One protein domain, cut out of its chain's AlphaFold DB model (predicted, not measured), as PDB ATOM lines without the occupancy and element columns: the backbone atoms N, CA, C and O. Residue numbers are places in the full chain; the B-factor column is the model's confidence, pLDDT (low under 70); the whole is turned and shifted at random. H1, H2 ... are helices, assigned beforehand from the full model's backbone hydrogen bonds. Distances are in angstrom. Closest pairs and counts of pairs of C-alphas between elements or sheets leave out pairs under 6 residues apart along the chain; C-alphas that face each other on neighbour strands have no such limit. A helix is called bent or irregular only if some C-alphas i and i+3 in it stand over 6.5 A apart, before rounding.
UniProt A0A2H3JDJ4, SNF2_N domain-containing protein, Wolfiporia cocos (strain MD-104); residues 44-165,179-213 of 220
ATOM      1  N   GLU A  44      45.036 -14.299 -24.255       85.31
ATOM      2  CA  GLU A  44      45.988 -15.370 -23.958       85.31
ATOM      3  C   GLU A  44      45.408 -16.739 -24.317       85.31
ATOM      4  O   GLU A  44      46.101 -17.569 -24.914       85.31
ATOM      5  N   GLU A  45      44.119 -16.940 -24.027       84.38
ATOM      6  CA  GLU A  45      43.385 -18.184 -24.239       84.38
ATOM      7  C   GLU A  45      43.305 -18.616 -25.714       84.38
ATOM      8  O   GLU A  45      43.035 -19.784 -25.996       84.38
ATOM      9  N   TYR A  46      43.569 -17.706 -26.656       88.75
ATOM     10  CA  TYR A  46      43.489 -17.961 -28.096       88.75
ATOM     11  C   TYR A  46      44.853 -18.130 -28.772       88.75
ATOM     12  O   TYR A  46      44.904 -18.504 -29.941       88.75
ATOM     13  N   THR A  47      45.964 -17.909 -28.062       83.50
ATOM     14  CA  THR A  47      47.328 -17.899 -28.637       83.50
ATOM     15  C   THR A  47      47.692 -19.202 -29.362       83.50
ATOM     16  O   THR A  47      48.448 -19.187 -30.331       83.50
ATOM     17  N   GLY A  48      47.152 -20.338 -28.909       86.06
ATOM     18  CA  GLY A  48      47.399 -21.654 -29.505       86.06
ATOM     19  C   GLY A  48      46.501 -22.014 -30.692       86.06
ATOM     20  O   GLY A  48      46.726 -23.053 -31.304       86.06
ATOM     21  N   MET A  49      45.492 -21.199 -31.014       89.81
ATOM     22  CA  MET A  49      44.517 -21.516 -32.057       89.81
ATOM     23  C   MET A  49      45.000 -21.076 -33.441       89.81
ATOM     24  O   MET A  49      45.396 -19.932 -33.660       89.81
ATOM     25  N   SER A  50      44.883 -21.961 -34.421       93.38
ATOM     26  CA  SER A  50      45.010 -21.642 -35.840       93.38
ATOM     27  C   SER A  50      43.849 -20.770 -36.337       93.38
ATOM     28  O   SER A  50      42.787 -20.688 -35.721       93.38
ATOM     29  N   LEU A  51      44.027 -20.118 -37.492       92.19
ATOM     30  CA  LEU A  51      42.980 -19.295 -38.113       92.19
ATOM     31  C   LEU A  51      41.677 -20.069 -38.336       92.19
ATOM     32  O   LEU A  51      40.597 -19.548 -38.073       92.19
ATOM     33  N   GLU A  52      41.786 -21.311 -38.793       91.75
ATOM     34  CA  GLU A  52      40.628 -22.155 -39.079       91.75
ATOM     35  C   GLU A  52      39.914 -22.591 -37.794       91.75
ATOM     36  O   GLU A  52      38.685 -22.641 -37.760       91.75
ATOM     37  N   GLU A  53      40.644 -22.805 -36.696       91.44
ATOM     38  CA  GLU A  53      40.040 -23.050 -35.382       91.44
ATOM     39  C   GLU A  53      39.296 -21.817 -34.860       91.44
ATOM     40  O   GLU A  53      38.185 -21.954 -34.348       91.44
ATOM     41  N   VAL A  54      39.852 -20.610 -35.027       93.38
ATOM     42  CA  VAL A  54      39.184 -19.360 -34.616       93.38
ATOM     43  C   VAL A  54      37.916 -19.128 -35.443       93.38
ATOM     44  O   VAL A  54      36.858 -18.839 -34.885       93.38
ATOM     45  N   LYS A  55      37.980 -19.315 -36.765       93.62
ATOM     46  CA  LYS A  55      36.802 -19.240 -37.643       93.62
ATOM     47  C   LYS A  55      35.746 -20.280 -37.274       93.62
ATOM     48  O   LYS A  55      34.571 -19.943 -37.163       93.62
ATOM     49  N   THR A  56      36.159 -21.514 -36.999       92.44
ATOM     50  CA  THR A  56      35.259 -22.586 -36.546       92.44
ATOM     51  C   THR A  56      34.596 -22.231 -35.214       92.44
ATOM     52  O   THR A  56      33.395 -22.450 -35.051       92.44
ATOM     53  N   ALA A  57      35.342 -21.645 -34.271       91.44
ATOM     54  CA  ALA A  57      34.796 -21.162 -33.004       91.44
ATOM     55  C   ALA A  57      33.758 -20.050 -33.219       91.44
ATOM     56  O   ALA A  57      32.702 -20.078 -32.594       91.44
ATOM     57  N   LEU A  58      33.997 -19.145 -34.170       93.81
ATOM     58  CA  LEU A  58      33.033 -18.128 -34.607       93.81
ATOM     59  C   LEU A  58      31.860 -18.691 -35.427       93.81
ATOM     60  O   LEU A  58      30.901 -17.966 -35.690       93.81
ATOM     61  N   GLY A  59      31.910 -19.961 -35.837       93.25
ATOM     62  CA  GLY A  59      30.884 -20.588 -36.669       93.25
ATOM     63  C   GLY A  59      30.974 -20.253 -38.156       93.25
ATOM     64  O   GLY A  59      30.003 -20.441 -38.881       93.25
ATOM     65  N   LEU A  60      32.134 -19.781 -38.612       92.06
ATOM     66  CA  LEU A  60      32.417 -19.403 -39.993       92.06
ATOM     67  C   LEU A  60      33.102 -20.575 -40.707       92.06
ATOM     68  O   LEU A  60      34.325 -20.674 -40.706       92.06
ATOM     69  N   LEU A  61      32.314 -21.510 -41.245       76.88
ATOM     70  CA  LEU A  61      32.843 -22.770 -41.787       76.88
ATOM     71  C   LEU A  61      33.389 -22.643 -43.215       76.88
ATOM     72  O   LEU A  61      34.444 -23.198 -43.503       76.88
ATOM     73  N   GLU A  62      32.705 -21.918 -44.103       77.56
ATOM     74  CA  GLU A  62      33.134 -21.734 -45.495       77.56
ATOM     75  C   GLU A  62      32.726 -20.354 -46.022       77.56
ATOM     76  O   GLU A  62      31.674 -19.825 -45.663       77.56
ATOM     77  N   GLY A  63      33.550 -19.796 -46.914       78.88
ATOM     78  CA  GLY A  63      33.270 -18.541 -47.610       78.88
ATOM     79  C   GLY A  63      33.943 -17.298 -47.010       78.88
ATOM     80  O   GLY A  63      34.745 -17.398 -46.077       78.88
ATOM     81  N   PRO A  64      33.676 -16.119 -47.602       83.12
ATOM     82  CA  PRO A  64      34.136 -14.844 -47.064       83.12
ATOM     83  C   PRO A  64      33.471 -14.553 -45.713       83.12
ATOM     84  O   PRO A  64      32.470 -15.166 -45.340       83.12
ATOM     85  N   PHE A  65      34.028 -13.591 -44.978       92.50
ATOM     86  CA  PHE A  65      33.403 -13.115 -43.748       92.50
ATOM     87  C   PHE A  65      31.971 -12.613 -44.043       92.50
ATOM     88  O   PHE A  65      31.779 -11.955 -45.071       92.50
ATOM     89  N   PRO A  66      30.962 -12.906 -43.198       92.31
ATOM     90  CA  PRO A  66      29.582 -12.512 -43.465       92.31
ATOM     91  C   PRO A  66      29.445 -11.016 -43.749       92.31
ATOM     92  O   PRO A  66      30.053 -10.189 -43.067       92.31
ATOM     93  N   CYS A  67      28.654 -10.686 -44.770       92.62
ATOM     94  CA  CYS A  67      28.367  -9.320 -45.216       92.62
ATOM     95  C   CYS A  67      29.588  -8.486 -45.660       92.62
ATOM     96  O   CYS A  67      29.459  -7.278 -45.862       92.62
ATOM     97  N   PHE A  68      30.772  -9.089 -45.803       93.56
ATOM     98  CA  PHE A  68      31.965  -8.411 -46.308       93.56
ATOM     99  C   PHE A  68      32.107  -8.580 -47.819       93.56
ATOM    100  O   PHE A  68      31.723  -9.598 -48.397       93.56
ATOM    101  N   ASN A  69      32.761  -7.610 -48.455       91.06
ATOM    102  CA  ASN A  69      33.255  -7.789 -49.813       91.06
ATOM    103  C   ASN A  69      34.286  -8.929 -49.844       91.06
ATOM    104  O   ASN A  69      35.172  -9.001 -48.997       91.06
ATOM    105  N   GLY A  70      34.216  -9.804 -50.850       89.12
ATOM    106  CA  GLY A  70      35.244 -10.837 -51.051       89.12
ATOM    107  C   GLY A  70      36.556 -10.288 -51.624       89.12
ATOM    108  O   GLY A  70      37.620 -10.879 -51.445       89.12
ATOM    109  N   MET A  71      36.479  -9.144 -52.301       90.62
ATOM    110  CA  MET A  71      37.606  -8.469 -52.937       90.62
ATOM    111  C   MET A  71      37.663  -7.013 -52.474       90.62
ATOM    112  O   MET A  71      36.666  -6.445 -52.035       90.62
ATOM    113  N   GLU A  72      38.820  -6.391 -52.614       89.50
ATOM    114  CA  GLU A  72      39.032  -4.971 -52.415       89.50
ATOM    115  C   GLU A  72      39.750  -4.358 -53.610       89.50
ATOM    116  O   GLU A  72      40.557  -4.995 -54.290       89.50
ATOM    117  N   ASP A  73      39.437  -3.091 -53.846       87.81
ATOM    118  CA  ASP A  73      40.106  -2.279 -54.844       87.81
ATOM    119  C   ASP A  73      41.357  -1.608 -54.238       87.81
ATOM    120  O   ASP A  73      41.220  -0.808 -53.299       87.81
ATOM    121  N   PRO A  74      42.570  -1.898 -54.749       83.94
ATOM    122  CA  PRO A  74      43.803  -1.255 -54.296       83.94
ATOM    123  C   PRO A  74      43.811   0.260 -54.510       83.94
ATOM    124  O   PRO A  74      44.449   0.976 -53.735       83.94
ATOM    125  N   ASP A  75      43.084   0.741 -55.523       83.06
ATOM    126  CA  ASP A  75      43.048   2.153 -55.907       83.06
ATOM    127  C   ASP A  75      42.086   2.979 -55.032       83.06
ATOM    128  O   ASP A  75      42.104   4.210 -55.064       83.06
ATOM    129  N   GLY A  76      41.287   2.314 -54.189       80.75
ATOM    130  CA  GLY A  76      40.451   2.961 -53.182       80.75
ATOM    131  C   GLY A  76      39.196   3.639 -53.733       80.75
ATOM    132  O   GLY A  76      38.695   4.574 -53.104       80.75
ATOM    133  N   HIS A  77      38.667   3.189 -54.873       84.19
ATOM    134  CA  HIS A  77      37.385   3.671 -55.374       84.19
ATOM    135  C   HIS A  77      36.262   3.370 -54.374       84.19
ATOM    136  O   HIS A  77      36.267   2.373 -53.648       84.19
ATOM    137  N   ASN A  78      35.244   4.228 -54.362       85.25
ATOM    138  CA  ASN A  78      34.066   4.006 -53.537       85.25
ATOM    139  C   ASN A  78      33.262   2.810 -54.077       85.25
ATOM    140  O   ASN A  78      32.592   2.911 -55.108       85.25
ATOM    141  N   LEU A  79      33.307   1.692 -53.350       85.12
ATOM    142  CA  LEU A  79      32.667   0.422 -53.719       85.12
ATOM    143  C   LEU A  79      31.135   0.484 -53.746       85.12
ATOM    144  O   LEU A  79      30.487  -0.375 -54.336       85.12
ATOM    145  N   TRP A  80      30.555   1.523 -53.149       88.00
ATOM    146  CA  TRP A  80      29.112   1.751 -53.105       88.00
ATOM    147  C   TRP A  80      28.618   2.537 -54.328       88.00
ATOM    148  O   TRP A  80      27.435   2.849 -54.439       88.00
ATOM    149  N   MET A  81      29.521   2.848 -55.262       87.31
ATOM    150  CA  MET A  81      29.230   3.479 -56.547       87.31
ATOM    151  C   MET A  81      29.473   2.489 -57.691       87.31
ATOM    152  O   MET A  81      30.249   1.538 -57.570       87.31
ATOM    153  N   ALA A  82      28.857   2.745 -58.848       87.25
ATOM    154  CA  ALA A  82      28.970   1.876 -60.022       87.25
ATOM    155  C   ALA A  82      30.424   1.666 -60.498       87.25
ATOM    156  O   ALA A  82      30.744   0.626 -61.068       87.25
ATOM    157  N   GLU A  83      31.299   2.647 -60.280       86.69
ATOM    158  CA  GLU A  83      32.727   2.575 -60.609       86.69
ATOM    159  C   GLU A  83      33.472   1.606 -59.685       86.69
ATOM    160  O   GLU A  83      34.158   0.710 -60.174       86.69
ATOM    161  N   GLY A  84      33.270   1.701 -58.367       83.62
ATOM    162  CA  GLY A  84      33.894   0.787 -57.411       83.62
ATOM    163  C   GLY A  84      33.387  -0.651 -57.548       83.62
ATOM    164  O   GLY A  84      34.177  -1.588 -57.493       83.62
ATOM    165  N   GLN A  85      32.103  -0.853 -57.865       86.00
ATOM    166  CA  GLN A  85      31.584  -2.195 -58.169       86.00
ATOM    167  C   GLN A  85      32.216  -2.822 -59.422       86.00
ATOM    168  O   GLN A  85      32.312  -4.048 -59.522       86.00
ATOM    169  N   LYS A  86      32.646  -2.005 -60.395       88.00
ATOM    170  CA  LYS A  86      33.432  -2.485 -61.540       88.00
ATOM    171  C   LYS A  86      34.864  -2.809 -61.123       88.00
ATOM    172  O   LYS A  86      35.383  -3.827 -61.569       88.00
ATOM    173  N   ALA A  87      35.464  -1.994 -60.254       85.81
ATOM    174  CA  ALA A  87      36.816  -2.212 -59.743       85.81
ATOM    175  C   ALA A  87      36.946  -3.553 -58.997       85.81
ATOM    176  O   ALA A  87      37.910  -4.273 -59.221       85.81
ATOM    177  N   LEU A  88      35.927  -3.973 -58.234       86.25
ATOM    178  CA  LEU A  88      35.906  -5.289 -57.566       86.25
ATOM    179  C   LEU A  88      35.937  -6.495 -58.514       86.25
ATOM    180  O   LEU A  88      36.256  -7.603 -58.092       86.25
ATOM    181  N   LYS A  89      35.567  -6.294 -59.782       87.75
ATOM    182  CA  LYS A  89      35.550  -7.331 -60.825       87.75
ATOM    183  C   LYS A  89      36.754  -7.234 -61.761       87.75
ATOM    184  O   LYS A  89      36.858  -8.034 -62.688       87.75
ATOM    185  N   ALA A  90      37.615  -6.236 -61.569       87.31
ATOM    186  CA  ALA A  90      38.814  -6.060 -62.368       87.31
ATOM    187  C   ALA A  90      39.881  -7.092 -61.980       87.31
ATOM    188  O   ALA A  90      39.919  -7.579 -60.852       87.31
ATOM    189  N   GLU A  91      40.796  -7.385 -62.904       85.31
ATOM    190  CA  GLU A  91      41.931  -8.288 -62.648       85.31
ATOM    191  C   GLU A  91      42.897  -7.748 -61.579       85.31
ATOM    192  O   GLU A  91      43.671  -8.506 -61.004       85.31
ATOM    193  N   THR A  92      42.849  -6.441 -61.303       88.62
ATOM    194  CA  THR A  92      43.653  -5.767 -60.275       88.62
ATOM    195  C   THR A  92      43.075  -5.896 -58.866       88.62
ATOM    196  O   THR A  92      43.759  -5.536 -57.909       88.62
ATOM    197  N   ALA A  93      41.843  -6.394 -58.715       89.62
ATOM    198  CA  ALA A  93      41.206  -6.555 -57.415       89.62
ATOM    199  C   ALA A  93      41.949  -7.592 -56.560       89.62
ATOM    200  O   ALA A  93      42.328  -8.666 -57.038       89.62
ATOM    201  N   LEU A  94      42.135  -7.285 -55.278       90.06
ATOM    202  CA  LEU A  94      42.817  -8.162 -54.327       90.06
ATOM    203  C   LEU A  94      41.812  -8.807 -53.371       90.06
ATOM    204  O   LEU A  94      40.809  -8.181 -53.052       90.06
ATOM    205  N   PRO A  95      42.054 -10.025 -52.864       90.50
ATOM    206  CA  PRO A  95      41.186 -10.615 -51.849       90.50
ATOM    207  C   PRO A  95      41.154  -9.773 -50.569       90.50
ATOM    208  O   PRO A  95      42.204  -9.509 -49.974       90.50
ATOM    209  N   LEU A  96      39.958  -9.405 -50.106       90.31
ATOM    210  CA  LEU A  96      39.785  -8.766 -48.803       90.31
ATOM    211  C   LEU A  96      39.755  -9.858 -47.729       90.31
ATOM    212  O   LEU A  96      38.721 -10.469 -47.474       90.31
ATOM    213  N   ASN A  97      40.899 -10.102 -47.092       88.00
ATOM    214  CA  ASN A  97      41.023 -11.112 -46.047       88.00
ATOM    215  C   ASN A  97      41.512 -10.494 -44.736       88.00
ATOM    216  O   ASN A  97      42.649 -10.018 -44.678       88.00
ATOM    217  N   PRO A  98      40.703 -10.547 -43.662       92.69
ATOM    218  CA  PRO A  98      41.173 -10.170 -42.341       92.69
ATOM    219  C   PRO A  98      42.314 -11.079 -41.864       92.69
ATOM    220  O   PRO A  98      42.389 -12.267 -42.188       92.69
ATOM    221  N   HIS A  99      43.206 -10.517 -41.059       92.94
ATOM    222  CA  HIS A  99      44.309 -11.230 -40.431       92.94
ATOM    223  C   HIS A  99      43.852 -12.019 -39.199       92.94
ATOM    224  O   HIS A  99      42.855 -11.687 -38.561       92.94
ATOM    225  N   TRP A 100      44.634 -13.032 -38.810       93.62
ATOM    226  CA  TRP A 100      44.347 -13.900 -37.660       93.62
ATOM    227  C   TRP A 100      44.010 -13.135 -36.377       93.62
ATOM    228  O   TRP A 100      42.985 -13.399 -35.754       93.62
ATOM    229  N   HIS A 101      44.805 -12.125 -36.022       91.75
ATOM    230  CA  HIS A 101      44.578 -11.348 -34.802       91.75
ATOM    231  C   HIS A 101      43.273 -10.544 -34.847       91.75
ATOM    232  O   HIS A 101      42.697 -10.249 -33.807       91.75
ATOM    233  N   GLN A 102      42.769 -10.208 -36.041       94.69
ATOM    234  CA  GLN A 102      41.479  -9.534 -36.183       94.69
ATOM    235  C   GLN A 102      40.319 -10.491 -35.901       94.69
ATOM    236  O   GLN A 102      39.373 -10.108 -35.220       94.69
ATOM    237  N   TYR A 103      40.429 -11.749 -36.336       95.06
ATOM    238  CA  TYR A 103      39.474 -12.796 -35.965       95.06
ATOM    239  C   TYR A 103      39.488 -13.083 -34.462       95.06
ATOM    240  O   TYR A 103      38.424 -13.212 -33.865       95.06
ATOM    241  N   VAL A 104      40.670 -13.138 -33.840       93.81
ATOM    242  CA  VAL A 104      40.798 -13.330 -32.386       93.81
ATOM    243  C   VAL A 104      40.131 -12.191 -31.613       93.81
ATOM    244  O   VAL A 104      39.348 -12.453 -30.702       93.81
ATOM    245  N   GLY A 105      40.366 -10.936 -32.013       93.56
ATOM    246  CA  GLY A 105      39.704  -9.780 -31.404       93.56
ATOM    247  C   GLY A 105      38.177  -9.858 -31.504       93.56
ATOM    248  O   GLY A 105      37.475  -9.617 -30.524       93.56
ATOM    249  N   VAL A 106      37.650 -10.273 -32.660       95.50
ATOM    250  CA  VAL A 106      36.202 -10.455 -32.865       95.50
ATOM    251  C   VAL A 106      35.643 -11.608 -32.035       95.50
ATOM    252  O   VAL A 106      34.581 -11.456 -31.438       95.50
ATOM    253  N   LEU A 107      36.357 -12.732 -31.931       94.62
ATOM    254  CA  LEU A 107      35.969 -13.847 -31.066       94.62
ATOM    255  C   LEU A 107      35.879 -13.416 -29.600       94.62
ATOM    256  O   LEU A 107      34.894 -13.736 -28.930       94.62
ATOM    257  N   LYS A 108      36.855 -12.635 -29.120       93.25
ATOM    258  CA  LYS A 108      36.813 -12.063 -27.770       93.25
ATOM    259  C   LYS A 108      35.622 -11.119 -27.597       93.25
ATOM    260  O   LYS A 108      34.904 -11.244 -26.610       93.25
ATOM    261  N   MET A 109      35.381 -10.222 -28.559       94.56
ATOM    262  CA  MET A 109      34.246  -9.291 -28.519       94.56
ATOM    263  C   MET A 109      32.897 -10.009 -28.477       94.56
ATOM    264  O   MET A 109      32.070  -9.683 -27.629       94.56
ATOM    265  N   MET A 110      32.698 -11.028 -29.317       93.69
ATOM    266  CA  MET A 110      31.474 -11.832 -29.290       93.69
ATOM    267  C   MET A 110      31.294 -12.555 -27.963       93.69
ATOM    268  O   MET A 110      30.198 -12.539 -27.418       93.69
ATOM    269  N   ARG A 111      32.358 -13.145 -27.408       91.06
ATOM    270  CA  ARG A 111      32.281 -13.804 -26.101       91.06
ATOM    271  C   ARG A 111      31.856 -12.836 -25.003       91.06
ATOM    272  O   ARG A 111      30.997 -13.171 -24.204       91.06
ATOM    273  N   CYS A 112      32.436 -11.643 -24.971       89.00
ATOM    274  CA  CYS A 112      32.054 -10.641 -23.987       89.00
ATOM    275  C   CYS A 112      30.603 -10.186 -24.164       89.00
ATOM    276  O   CYS A 112      29.908 -10.056 -23.168       89.00
ATOM    277  N   VAL A 113      30.122 -10.015 -25.396       88.94
ATOM    278  CA  VAL A 113      28.719  -9.652 -25.665       88.94
ATOM    279  C   VAL A 113      27.750 -10.744 -25.230       88.94
ATOM    280  O   VAL A 113      26.754 -10.429 -24.589       88.94
ATOM    281  N   MET A 114      28.071 -12.008 -25.514       86.94
ATOM    282  CA  MET A 114      27.311 -13.155 -25.007       86.94
ATOM    283  C   MET A 114      27.297 -13.158 -23.471       86.94
ATOM    284  O   MET A 114      26.251 -13.264 -22.851       86.94
ATOM    285  N   ASP A 115      28.429 -12.877 -22.830       83.69
ATOM    286  CA  ASP A 115      28.507 -12.766 -21.370       83.69
ATOM    287  C   ASP A 115      27.882 -11.468 -20.792       83.69
ATOM    288  O   ASP A 115      27.978 -11.234 -19.585       83.69
ATOM    289  N   GLY A 116      27.327 -10.568 -21.615       82.81
ATOM    290  CA  GLY A 116      26.818  -9.261 -21.170       82.81
ATOM    291  C   GLY A 116      27.895  -8.301 -20.637       82.81
ATOM    292  O   GLY A 116      27.610  -7.415 -19.830       82.81
ATOM    293  N   LYS A 117      29.153  -8.475 -21.054       84.69
ATOM    294  CA  LYS A 117      30.329  -7.718 -20.597       84.69
ATOM    295  C   LYS A 117      30.813  -6.721 -21.659       84.69
ATOM    296  O   LYS A 117      30.917  -7.075 -22.834       84.69
ATOM    297  N   PRO A 118      31.199  -5.494 -21.264       87.06
ATOM    298  CA  PRO A 118      31.830  -4.546 -22.177       87.06
ATOM    299  C   PRO A 118      33.261  -4.973 -22.539       87.06
ATOM    300  O   PRO A 118      33.920  -5.693 -21.786       87.06
ATOM    301  N   VAL A 119      33.767  -4.477 -23.674       88.69
ATOM    302  CA  VAL A 119      35.134  -4.745 -24.153       88.69
ATOM    303  C   VAL A 119      35.899  -3.457 -24.387       88.69
ATOM    304  O   VAL A 119      35.394  -2.519 -24.999       88.69
ATOM    305  N   LEU A 120      37.156  -3.450 -23.947       88.88
ATOM    306  CA  LEU A 120      38.114  -2.393 -24.226       88.88
ATOM    307  C   LEU A 120      39.204  -2.914 -25.169       88.88
ATOM    308  O   LEU A 120      40.042  -3.722 -24.777       88.88
ATOM    309  N   LEU A 121      39.218  -2.419 -26.409       86.75
ATOM    310  CA  LEU A 121      40.186  -2.826 -27.428       86.75
ATOM    311  C   LEU A 121      41.393  -1.875 -27.473       86.75
ATOM    312  O   LEU A 121      41.339  -0.804 -28.082       86.75
ATOM    313  N   THR A 122      42.505  -2.280 -26.855       86.69
ATOM    314  CA  THR A 122      43.730  -1.464 -26.694       86.69
ATOM    315  C   THR A 122      44.905  -1.933 -27.553       86.69
ATOM    316  O   THR A 122      46.066  -1.661 -27.249       86.69
ATOM    317  N   ASP A 123      44.617  -2.580 -28.686       82.06
ATOM    318  CA  ASP A 123      45.646  -3.008 -29.634       82.06
ATOM    319  C   ASP A 123      46.544  -1.850 -30.092       82.06
ATOM    320  O   ASP A 123      46.107  -0.699 -30.247       82.06
ATOM    321  N   LYS A 124      47.794  -2.186 -30.436       83.44
ATOM    322  CA  LYS A 124      48.753  -1.240 -31.026       83.44
ATOM    323  C   LYS A 124      48.155  -0.506 -32.238       83.44
ATOM    324  O   LYS A 124      47.269  -0.986 -32.957       83.44
ATOM    325  N   VAL A 125      48.626   0.717 -32.474       82.00
ATOM    326  CA  VAL A 125      48.253   1.486 -33.672       82.00
ATOM    327  C   VAL A 125      48.683   0.710 -34.922       82.00
ATOM    328  O   VAL A 125      49.754   0.113 -34.946       82.00
ATOM    329  N   GLY A 126      47.829   0.690 -35.948       82.00
ATOM    330  CA  GLY A 126      48.092  -0.021 -37.206       82.00
ATOM    331  C   GLY A 126      47.655  -1.491 -37.242       82.00
ATOM    332  O   GLY A 126      47.598  -2.060 -38.321       82.00
ATOM    333  N   VAL A 127      47.249  -2.086 -36.113       85.31
ATOM    334  CA  VAL A 127      46.785  -3.493 -36.040       85.31
ATOM    335  C   VAL A 127      45.444  -3.723 -36.764       85.31
ATOM    336  O   VAL A 127      45.108  -4.844 -37.138       85.31
ATOM    337  N   GLY A 128      44.689  -2.653 -37.031       89.62
ATOM    338  CA  GLY A 128      43.432  -2.720 -37.781       89.62
ATOM    339  C   GLY A 128      42.184  -2.862 -36.907       89.62
ATOM    340  O   GLY A 128      41.253  -3.563 -37.287       89.62
ATOM    341  N   LYS A 129      42.139  -2.154 -35.770       93.12
ATOM    342  CA  LYS A 129      40.978  -2.086 -34.862       93.12
ATOM    343  C   LYS A 129      39.667  -1.711 -35.561       93.12
ATOM    344  O   LYS A 129      38.626  -2.274 -35.260       93.12
ATOM    345  N   THR A 130      39.720  -0.801 -36.535       94.75
ATOM    346  CA  THR A 130      38.550  -0.427 -37.345       94.75
ATOM    347  C   THR A 130      37.953  -1.635 -38.064       94.75
ATOM    348  O   THR A 130      36.742  -1.804 -38.062       94.75
ATOM    349  N   MET A 131      38.790  -2.503 -38.641       95.31
ATOM    350  CA  MET A 131      38.313  -3.722 -39.294       95.31
ATOM    351  C   MET A 131      37.697  -4.682 -38.276       95.31
ATOM    352  O   MET A 131      36.620  -5.194 -38.538       95.31
ATOM    353  N   GLN A 132      38.316  -4.862 -37.104       95.44
ATOM    354  CA  GLN A 132      37.746  -5.692 -36.036       95.44
ATOM    355  C   GLN A 132      36.362  -5.195 -35.590       95.44
ATOM    356  O   GLN A 132      35.449  -5.999 -35.450       95.44
ATOM    357  N   ALA A 133      36.183  -3.882 -35.417       95.62
ATOM    358  CA  ALA A 133      34.895  -3.301 -35.036       95.62
ATOM    359  C   ALA A 133      33.817  -3.526 -36.113       95.62
ATOM    360  O   ALA A 133      32.701  -3.929 -35.794       95.62
ATOM    361  N   VAL A 134      34.155  -3.326 -37.392       96.56
ATOM    362  CA  VAL A 134      33.222  -3.573 -38.509       96.56
ATOM    363  C   VAL A 134      32.908  -5.065 -38.656       96.56
ATOM    364  O   VAL A 134      31.753  -5.425 -38.858       96.56
ATOM    365  N   MET A 135      33.906  -5.943 -38.496       96.69
ATOM    366  CA  MET A 135      33.708  -7.397 -38.465       96.69
ATOM    367  C   MET A 135      32.771  -7.801 -37.325       96.69
ATOM    368  O   MET A 135      31.888  -8.620 -37.530       96.69
ATOM    369  N   PHE A 136      32.939  -7.217 -36.139       96.25
ATOM    370  CA  PHE A 136      32.069  -7.473 -34.995       96.25
ATOM    371  C   PHE A 136      30.613  -7.070 -35.275       96.25
ATOM    372  O   PHE A 136      29.717  -7.880 -35.056       96.25
ATOM    373  N   ILE A 137      30.374  -5.879 -35.837       95.81
ATOM    374  CA  ILE A 137      29.024  -5.429 -36.222       95.81
ATOM    375  C   ILE A 137      28.402  -6.379 -37.256       95.81
ATOM    376  O   ILE A 137      27.264  -6.814 -37.092       95.81
ATOM    377  N   ALA A 138      29.158  -6.746 -38.295       95.88
ATOM    378  CA  ALA A 138      28.682  -7.672 -39.319       95.88
ATOM    379  C   ALA A 138      28.357  -9.059 -38.748       95.88
ATOM    380  O   ALA A 138      27.330  -9.657 -39.070       95.88
ATOM    381  N   LEU A 139      29.204  -9.550 -37.845       95.81
ATOM    382  CA  LEU A 139      29.005 -10.837 -37.199       95.81
ATOM    383  C   LEU A 139      27.796 -10.838 -36.258       95.81
ATOM    384  O   LEU A 139      27.089 -11.839 -36.190       95.81
ATOM    385  N   HIS A 140      27.529  -9.722 -35.578       94.06
ATOM    386  CA  HIS A 140      26.342  -9.557 -34.745       94.06
ATOM    387  C   HIS A 140      25.056  -9.725 -35.569       94.06
ATOM    388  O   HIS A 140      24.163 -10.473 -35.172       94.06
ATOM    389  N   VAL A 141      24.980  -9.099 -36.753       94.06
ATOM    390  CA  VAL A 141      23.849  -9.278 -37.684       94.06
ATOM    391  C   VAL A 141      23.745 -10.730 -38.151       94.06
ATOM    392  O   VAL A 141      22.680 -11.334 -38.036       94.06
ATOM    393  N   TYR A 142      24.858 -11.331 -38.576       94.69
ATOM    394  CA  TYR A 142      24.887 -12.738 -38.984       94.69
ATOM    395  C   TYR A 142      24.392 -13.690 -37.881       94.69
ATOM    396  O   TYR A 142      23.624 -14.612 -38.153       94.69
ATOM    397  N   TYR A 143      24.788 -13.470 -36.624       94.25
ATOM    398  CA  TYR A 143      24.360 -14.299 -35.492       94.25
ATOM    399  C   TYR A 143      22.859 -14.198 -35.255       94.25
ATOM    400  O   TYR A 143      22.215 -15.218 -34.998       94.25
ATOM    401  N   ARG A 144      22.301 -12.992 -35.392       93.56
ATOM    402  CA  ARG A 144      20.862 -12.765 -35.275       93.56
ATOM    403  C   ARG A 144      20.074 -13.484 -36.354       93.56
ATOM    404  O   ARG A 144      19.110 -14.176 -36.038       93.56
ATOM    405  N   GLU A 145      20.498 -13.363 -37.608       92.81
ATOM    406  CA  GLU A 145      19.854 -14.058 -38.725       92.81
ATOM    407  C   GLU A 145      19.968 -15.579 -38.590       92.81
ATOM    408  O   GLU A 145      18.996 -16.308 -38.808       92.81
ATOM    409  N   HIS A 146      21.139 -16.070 -38.175       92.75
ATOM    410  CA  HIS A 146      21.346 -17.490 -37.922       92.75
ATOM    411  C   HIS A 146      20.418 -17.994 -36.811       92.75
ATOM    412  O   HIS A 146      19.822 -19.066 -36.959       92.75
ATOM    413  N   TRP A 147      20.255 -17.232 -35.724       93.19
ATOM    414  CA  TRP A 147      19.312 -17.552 -34.657       93.19
ATOM    415  C   TRP A 147      17.868 -17.567 -35.159       93.19
ATOM    416  O   TRP A 147      17.127 -18.494 -34.835       93.19
ATOM    417  N   GLU A 148      17.452 -16.605 -35.984       92.69
ATOM    418  CA  GLU A 148      16.085 -16.600 -36.515       92.69
ATOM    419  C   GLU A 148      15.749 -17.871 -37.297       92.69
ATOM    420  O   GLU A 148      14.652 -18.416 -37.157       92.69
ATOM    421  N   GLN A 149      16.720 -18.387 -38.048       91.88
ATOM    422  CA  GLN A 149      16.562 -19.582 -38.871       91.88
ATOM    423  C   GLN A 149      16.698 -20.892 -38.079       91.88
ATOM    424  O   GLN A 149      15.996 -21.859 -38.374       91.88
ATOM    425  N   HIS A 150      17.591 -20.947 -37.087       89.50
ATOM    426  CA  HIS A 150      18.002 -22.206 -36.447       89.50
ATOM    427  C   HIS A 150      17.679 -22.302 -34.953       89.50
ATOM    428  O   HIS A 150      17.856 -23.376 -34.380       89.50
ATOM    429  N   LYS A 151      17.248 -21.200 -34.325       88.44
ATOM    430  CA  LYS A 151      17.011 -21.057 -32.874       88.44
ATOM    431  C   LYS A 151      18.201 -21.511 -32.022       88.44
ATOM    432  O   LYS A 151      18.045 -22.135 -30.982       88.44
ATOM    433  N   ARG A 152      19.401 -21.231 -32.536       88.94
ATOM    434  CA  ARG A 152      20.699 -21.423 -31.882       88.94
ATOM    435  C   ARG A 152      21.741 -20.526 -32.542       88.94
ATOM    436  O   ARG A 152      21.658 -20.269 -33.749       88.94
ATOM    437  N   PHE A 153      22.757 -20.113 -31.792       91.44
ATOM    438  CA  PHE A 153      23.909 -19.417 -32.364       91.44
ATOM    439  C   PHE A 153      24.801 -20.372 -33.178       91.44
ATOM    440  O   PHE A 153      24.682 -21.595 -33.064       91.44
ATOM    441  N   PRO A 154      25.667 -19.858 -34.061       91.75
ATOM    442  CA  PRO A 154      26.642 -20.679 -34.764       91.75
ATOM    443  C   PRO A 154      27.896 -20.927 -33.895       91.75
ATOM    444  O   PRO A 154      28.063 -20.373 -32.806       91.75
ATOM    445  N   GLY A 155      28.796 -21.791 -34.373       91.00
ATOM    446  CA  GLY A 155      30.118 -21.978 -33.764       91.00
ATOM    447  C   GLY A 155      30.095 -22.545 -32.344       91.00
ATOM    448  O   GLY A 155      29.342 -23.473 -32.042       91.00
ATOM    449  N   MET A 156      30.965 -22.020 -31.481       88.75
ATOM    450  CA  MET A 156      31.063 -22.436 -30.079       88.75
ATOM    451  C   MET A 156      29.882 -21.957 -29.230       88.75
ATOM    452  O   MET A 156      29.560 -22.611 -28.245       88.75
ATOM    453  N   PHE A 157      29.210 -20.880 -29.641       87.56
ATOM    454  CA  PHE A 157      28.082 -20.282 -28.919       87.56
ATOM    455  C   PHE A 157      26.763 -21.036 -29.135       87.56
ATOM    456  O   PHE A 157      25.809 -20.852 -28.393       87.56
ATOM    457  N   GLY A 158      26.701 -21.900 -30.151       76.50
ATOM    458  CA  GLY A 158      25.544 -22.750 -30.437       76.50
ATOM    459  C   GLY A 158      25.584 -24.154 -29.856       76.50
ATOM    460  O   GLY A 158      24.645 -24.922 -30.068       76.50
ATOM    461  N   LYS A 159      26.706 -24.562 -29.254       61.84
ATOM    462  CA  LYS A 159      26.892 -25.938 -28.787       61.84
ATOM    463  C   LYS A 159      26.356 -26.067 -27.364       61.84
ATOM    464  O   LYS A 159      27.031 -25.707 -26.412       61.84
ATOM    465  N   GLN A 160      25.189 -26.691 -27.245       45.31
ATOM    466  CA  GLN A 160      24.514 -27.091 -26.000       45.31
ATOM    467  C   GLN A 160      25.278 -28.130 -25.138       45.31
ATOM    468  O   GLN A 160      24.678 -28.817 -24.321       45.31
ATOM    469  N   PHE A 161      26.591 -28.319 -25.305       32.81
ATOM    470  CA  PHE A 161      27.317 -29.394 -24.622       32.81
ATOM    471  C   PHE A 161      28.712 -28.974 -24.165       32.81
ATOM    472  O   PHE A 161      29.580 -28.685 -24.986       32.81
ATOM    473  N   HIS A 162      28.902 -29.021 -22.838       33.88
ATOM    474  CA  HIS A 162      30.146 -29.308 -22.113       33.88
ATOM    475  C   HIS A 162      31.419 -29.260 -22.978       33.88
ATOM    476  O   HIS A 162      31.895 -30.274 -23.495       33.88
ATOM    477  N   PHE A 163      32.036 -28.080 -23.070       37.84
ATOM    478  CA  PHE A 163      33.344 -27.899 -23.711       37.84
ATOM    479  C   PHE A 163      34.490 -28.610 -22.954       37.84
ATOM    480  O   PHE A 163      35.644 -28.563 -23.371       37.84
ATOM    481  N   THR A 164      34.197 -29.312 -21.853       40.00
ATOM    482  CA  THR A 164      35.204 -29.928 -20.982       40.00
ATOM    483  C   THR A 164      35.873 -31.182 -21.547       40.00
ATOM    484  O   THR A 164      36.810 -31.665 -20.921       40.00
ATOM    485  N   HIS A 165      35.473 -31.716 -22.711       38.44
ATOM    486  CA  HIS A 165      35.994 -33.024 -23.147       38.44
ATOM    487  C   HIS A 165      36.559 -33.149 -24.568       38.44
ATOM    488  O   HIS A 165      37.160 -34.184 -24.856       38.44
ATOM    489  N   SER A 179      32.814 -20.150 -16.469       37.31
ATOM    490  CA  SER A 179      31.422 -20.101 -16.050       37.31
ATOM    491  C   SER A 179      30.654 -20.900 -17.089       37.31
ATOM    492  O   SER A 179      30.842 -20.673 -18.289       37.31
ATOM    493  N   GLU A 180      29.889 -21.885 -16.626       40.06
ATOM    494  CA  GLU A 180      28.868 -22.553 -17.422       40.06
ATOM    495  C   GLU A 180      28.168 -21.453 -18.220       40.06
ATOM    496  O   GLU A 180      27.624 -20.523 -17.628       40.06
ATOM    497  N   SER A 181      28.341 -21.445 -19.546       43.34
ATOM    498  CA  SER A 181      27.686 -20.451 -20.386       43.34
ATOM    499  C   SER A 181      26.199 -20.662 -20.172       43.34
ATOM    500  O   SER A 181      25.693 -21.725 -20.545       43.34
ATOM    501  N   GLU A 182      25.548 -19.710 -19.501       45.03
ATOM    502  CA  GLU A 182      24.102 -19.719 -19.344       45.03
ATOM    503  C   GLU A 182      23.494 -19.907 -20.733       45.03
ATOM    504  O   GLU A 182      23.971 -19.354 -21.729       45.03
ATOM    505  N   GLU A 183      22.511 -20.795 -20.810       50.16
ATOM    506  CA  GLU A 183      21.799 -21.070 -22.044       50.16
ATOM    507  C   GLU A 183      21.213 -19.739 -22.531       50.16
ATOM    508  O   GLU A 183      20.389 -19.122 -21.857       50.16
ATOM    509  N   HIS A 184      21.706 -19.233 -23.664       57.09
ATOM    510  CA  HIS A 184      21.064 -18.092 -24.294       57.09
ATOM    511  C   HIS A 184      19.747 -18.588 -24.872       57.09
ATOM    512  O   HIS A 184      19.736 -19.141 -25.964       57.09
ATOM    513  N   ASP A 185      18.655 -18.405 -24.134       63.75
ATOM    514  CA  ASP A 185      17.299 -18.746 -24.583       63.75
ATOM    515  C   ASP A 185      16.720 -17.703 -25.557       63.75
ATOM    516  O   ASP A 185      15.650 -17.894 -26.142       63.75
ATOM    517  N   GLU A 186      17.436 -16.596 -25.760       81.62
ATOM    518  CA  GLU A 186      16.972 -15.442 -26.519       81.62
ATOM    519  C   GLU A 186      17.997 -14.986 -27.567       81.62
ATOM    520  O   GLU A 186      19.207 -15.185 -27.441       81.62
ATOM    521  N   ASN A 187      17.482 -14.373 -28.636       89.69
ATOM    522  CA  ASN A 187      18.305 -13.800 -29.697       89.69
ATOM    523  C   ASN A 187      19.056 -12.556 -29.189       89.69
ATOM    524  O   ASN A 187      18.630 -11.902 -28.239       89.69
ATOM    525  N   LEU A 188      20.125 -12.167 -29.885       89.62
ATOM    526  CA  LEU A 188      20.745 -10.860 -29.680       89.62
ATOM    527  C   LEU A 188      19.754  -9.740 -30.063       89.62
ATOM    528  O   LEU A 188      18.972  -9.907 -31.014       89.62
ATOM    529  N   PRO A 189      19.791  -8.592 -29.361       87.38
ATOM    530  CA  PRO A 189      18.845  -7.504 -29.575       87.38
ATOM    531  C   PRO A 189      18.902  -6.966 -31.008       87.38
ATOM    532  O   PRO A 189      19.975  -6.825 -31.602       87.38
ATOM    533  N   ASP A 190      17.727  -6.654 -31.558       87.31
ATOM    534  CA  ASP A 190      17.605  -5.920 -32.814       87.31
ATOM    535  C   ASP A 190      17.742  -4.428 -32.544       87.31
ATOM    536  O   ASP A 190      16.864  -3.833 -31.925       87.31
ATOM    537  N   GLY A 191      18.846  -3.830 -32.971       86.19
ATOM    538  CA  GLY A 191      19.076  -2.413 -32.754       86.19
ATOM    539  C   GLY A 191      20.165  -1.857 -33.663       86.19
ATOM    540  O   GLY A 191      20.969  -2.615 -34.218       86.19
ATOM    541  N   PRO A 192      20.201  -0.525 -33.832       88.44
ATOM    542  CA  PRO A 192      21.237   0.130 -34.612       88.44
ATOM    543  C   PRO A 192      22.606  -0.000 -33.932       88.44
ATOM    544  O   PRO A 192      22.733   0.114 -32.712       88.44
ATOM    545  N   ALA A 193      23.658  -0.166 -34.733       91.38
ATOM    546  CA  ALA A 193      25.031  -0.043 -34.258       91.38
ATOM    547  C   ALA A 193      25.472   1.428 -34.318       91.38
ATOM    548  O   ALA A 193      25.490   2.031 -35.391       91.38
ATOM    549  N   VAL A 194      25.862   2.004 -33.179       93.06
ATOM    550  CA  VAL A 194      26.323   3.399 -33.099       93.06
ATOM    551  C   VAL A 194      27.844   3.442 -32.957       93.06
ATOM    552  O   VAL A 194      28.405   2.939 -31.986       93.06
ATOM    553  N   ILE A 195      28.518   4.081 -33.917       93.94
ATOM    554  CA  ILE A 195      29.962   4.337 -33.869       93.94
ATOM    555  C   ILE A 195      30.186   5.812 -33.546       93.94
ATOM    556  O   ILE A 195      29.893   6.689 -34.357       93.94
ATOM    557  N   VAL A 196      30.762   6.087 -32.378       94.00
ATOM    558  CA  VAL A 196      31.161   7.440 -31.974       94.00
ATOM    559  C   VAL A 196      32.660   7.600 -32.195       94.00
ATOM    560  O   VAL A 196      33.465   6.808 -31.708       94.00
ATOM    561  N   CYS A 197      33.057   8.629 -32.939       93.75
ATOM    562  CA  CYS A 197      34.461   8.927 -33.199       93.75
ATOM    563  C   CYS A 197      34.711  10.444 -33.255       93.75
ATOM    564  O   CYS A 197      33.772  11.215 -33.468       93.75
ATOM    565  N   PRO A 198      35.967  10.901 -33.076       95.88
ATOM    566  CA  PRO A 198      36.333  12.286 -33.340       95.88
ATOM    567  C   PRO A 198      35.911  12.717 -34.756       95.88
ATOM    568  O   PRO A 198      36.100  11.935 -35.692       95.88
ATOM    569  N   PRO A 199      35.439  13.963 -34.963       95.25
ATOM    570  CA  PRO A 199      34.973  14.426 -36.275       95.25
ATOM    571  C   PRO A 199      36.002  14.257 -37.399       95.25
ATOM    572  O   PRO A 199      35.646  13.987 -38.543       95.25
ATOM    573  N   SER A 200      37.294  14.361 -37.074       94.94
ATOM    574  CA  SER A 200      38.397  14.163 -38.021       94.94
ATOM    575  C   SER A 200      38.525  12.729 -38.545       94.94
ATOM    576  O   SER A 200      39.141  12.524 -39.587       94.94
ATOM    577  N   LEU A 201      37.955  11.741 -37.848       94.38
ATOM    578  CA  LEU A 201      37.973  10.334 -38.248       94.38
ATOM    579  C   LEU A 201      36.688   9.903 -38.956       94.38
ATOM    580  O   LEU A 201      36.660   8.794 -39.483       94.38
ATOM    581  N   LEU A 202      35.655  10.750 -39.010       94.19
ATOM    582  CA  LEU A 202      34.357  10.388 -39.582       94.19
ATOM    583  C   LEU A 202      34.498   9.871 -41.016       94.19
ATOM    584  O   LEU A 202      34.089   8.752 -41.309       94.19
ATOM    585  N   GLN A 203      35.163  10.639 -41.883       93.19
ATOM    586  CA  GLN A 203      35.371  10.236 -43.275       93.19
ATOM    587  C   GLN A 203      36.165   8.927 -43.372       93.19
ATOM    588  O   GLN A 203      35.813   8.045 -44.148       93.19
ATOM    589  N   GLN A 204      37.195   8.765 -42.536       93.00
ATOM    590  CA  GLN A 204      37.990   7.540 -42.506       93.00
ATOM    591  C   GLN A 204      37.138   6.328 -42.111       93.00
ATOM    592  O   GLN A 204      37.266   5.275 -42.732       93.00
ATOM    593  N   TRP A 205      36.274   6.455 -41.102       94.88
ATOM    594  CA  TRP A 205      35.340   5.400 -40.718       94.88
ATOM    595  C   TRP A 205      34.369   5.084 -41.850       94.88
ATOM    596  O   TRP A 205      34.252   3.920 -42.226       94.88
ATOM    597  N   THR A 206      33.744   6.099 -42.448       93.38
ATOM    598  CA  THR A 206      32.815   5.921 -43.569       93.38
ATOM    599  C   THR A 206      33.469   5.195 -44.745       93.38
ATOM    600  O   THR A 206      32.901   4.235 -45.261       93.38
ATOM    601  N   ASP A 207      34.675   5.595 -45.146       91.94
ATOM    602  CA  ASP A 207      35.386   4.973 -46.266       91.94
ATOM    603  C   ASP A 207      35.778   3.527 -45.952       91.94
ATOM    604  O   ASP A 207      35.696   2.649 -46.811       91.94
ATOM    605  N   LYS A 208      36.175   3.251 -44.706       93.19
ATOM    606  CA  LYS A 208      36.520   1.897 -44.259       93.19
ATOM    607  C   LYS A 208      35.300   0.989 -44.215       93.19
ATOM    608  O   LYS A 208      35.381  -0.126 -44.716       93.19
ATOM    609  N   ILE A 209      34.172   1.472 -43.700       94.19
ATOM    610  CA  ILE A 209      32.912   0.726 -43.702       94.19
ATOM    611  C   ILE A 209      32.498   0.409 -45.141       94.19
ATOM    612  O   ILE A 209      32.233  -0.747 -45.457       94.19
ATOM    613  N   LYS A 210      32.552   1.402 -46.039       92.00
ATOM    614  CA  LYS A 210      32.215   1.210 -47.456       92.00
ATOM    615  C   LYS A 210      33.175   0.278 -48.193       92.00
ATOM    616  O   LYS A 210      32.764  -0.416 -49.117       92.00
ATOM    617  N   ARG A 211      34.450   0.256 -47.797       91.31
ATOM    618  CA  ARG A 211      35.451  -0.683 -48.322       91.31
ATOM    619  C   ARG A 211      35.180  -2.115 -47.862       91.31
ATOM    620  O   ARG A 211      35.370  -3.044 -48.637       91.31
ATOM    621  N   TYR A 212      34.798  -2.300 -46.602       93.69
ATOM    622  CA  TYR A 212      34.716  -3.627 -45.996       93.69
ATOM    623  C   TYR A 212      33.374  -4.309 -46.225       93.69
ATOM    624  O   TYR A 212      33.361  -5.476 -46.605       93.69
ATOM    625  N   LEU A 213      32.268  -3.591 -46.037       93.50
ATOM    626  CA  LEU A 213      30.927  -4.155 -46.153       93.50
ATOM    627  C   LEU A 213      30.469  -4.222 -47.608       93.50
ATOM    628  O   LEU A 213      30.685  -3.291 -48.395       93.50
TER     629      LEU A 213
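What this domain is: This is residues 44 to 165 and 179 to 213 of the 220 residues of the protein "SNF2_N domain-containing protein" of Wolfiporia cocos (strain MD-104) (UniProt A0A2H3JDJ4). The longest helix, H4, runs through the middle of an all-helix domain, with H3 packed on it at a steep angle and H1 side by side with H3. H6 packs on H4 near its beginning, and its own first residues, 199 to 203, stick out with Pro 198. H2 sits away from the other helices at one end of the long axis, among loops, and the two ends of the cut chain lie toward the other end. The printed part has 157 residues, with six named helices, H1 to H6 in chain order, and no named strand; under half, 69 residues, are in the helices. It is compact, with a radius of gyration of the C-alphas of 16.8 A, and spans 49 by 34 by 33 A.

How they stand to each other: H4, residues 129 to 150, touches H3, residues 100 to 114, at a steep tilt of 53 degrees, the same way; their closest C-alphas, of Gln 102 and Gln 132, are 5.4 A apart. H6, residues 199 to 212, touches H4 residues 130 to 134 alone, at a steep tilt of 51 degrees, the same way; the closest C-alphas are those of Val 134 and Ile 209, 6.7 A. H6 is irregular: C-alphas 200 and 203 are 7.2 A apart, and its line is a rough one. H1, residues 51 to 58, touches H3 at a shallow tilt of 15 degrees, the same way, with the C-alphas of Leu 51 and Trp 100 closest at 5.6 A. H5, residues 155 to 158, touches H1; the C-alphas of Ala 57 and Gly 155 are closest at 4.8 A. H5 is near H3 and near H4, each with 5 pairs of C-alphas within 10 A. H2, residues 82 to 87, touches no helix. Outside the helices, residues 71 to 72 pair antiparallel with 94 to 95. The helix packing is mostly crossed, but only just: 1 of 3 touching pairs with a tilt is shallow. Every O i to N i+4 pair is within hydrogen-bond range in H1, H2, H3 and H4, and 8 of 10 are in H6; H5 is too short for such a pair, and its 1 pair of O i to N i+3 is not within range.

Where its parts are: H4 is 30.6 A from first to last C-alpha, H3 21.2 A, H6 20.5 A, H1 10.6 A, H2 8.9 A and H5 5.7 A. H1 begins at C-alpha 51 (42.980, -19.295, -38.113), H4 at C-alpha 129 (40.978, -2.086, -34.862), and H6 ends at C-alpha 212 (34.716, -3.627, -45.996).

The domain as a whole: The two C-alphas farthest apart, of Glu 83 and His 165, are 51.8 A apart. Residues 166 to 178 are not printed, and C-alphas 165 and 179 are 15.4 A apart across the cut. The links H1 to H2, H2 to H3 and H3 to H4 are long; H4 to H5 is tight. The mean pLDDT of the printed part is 86.0, with residues 159 to 165 and 179 to 185 under 70.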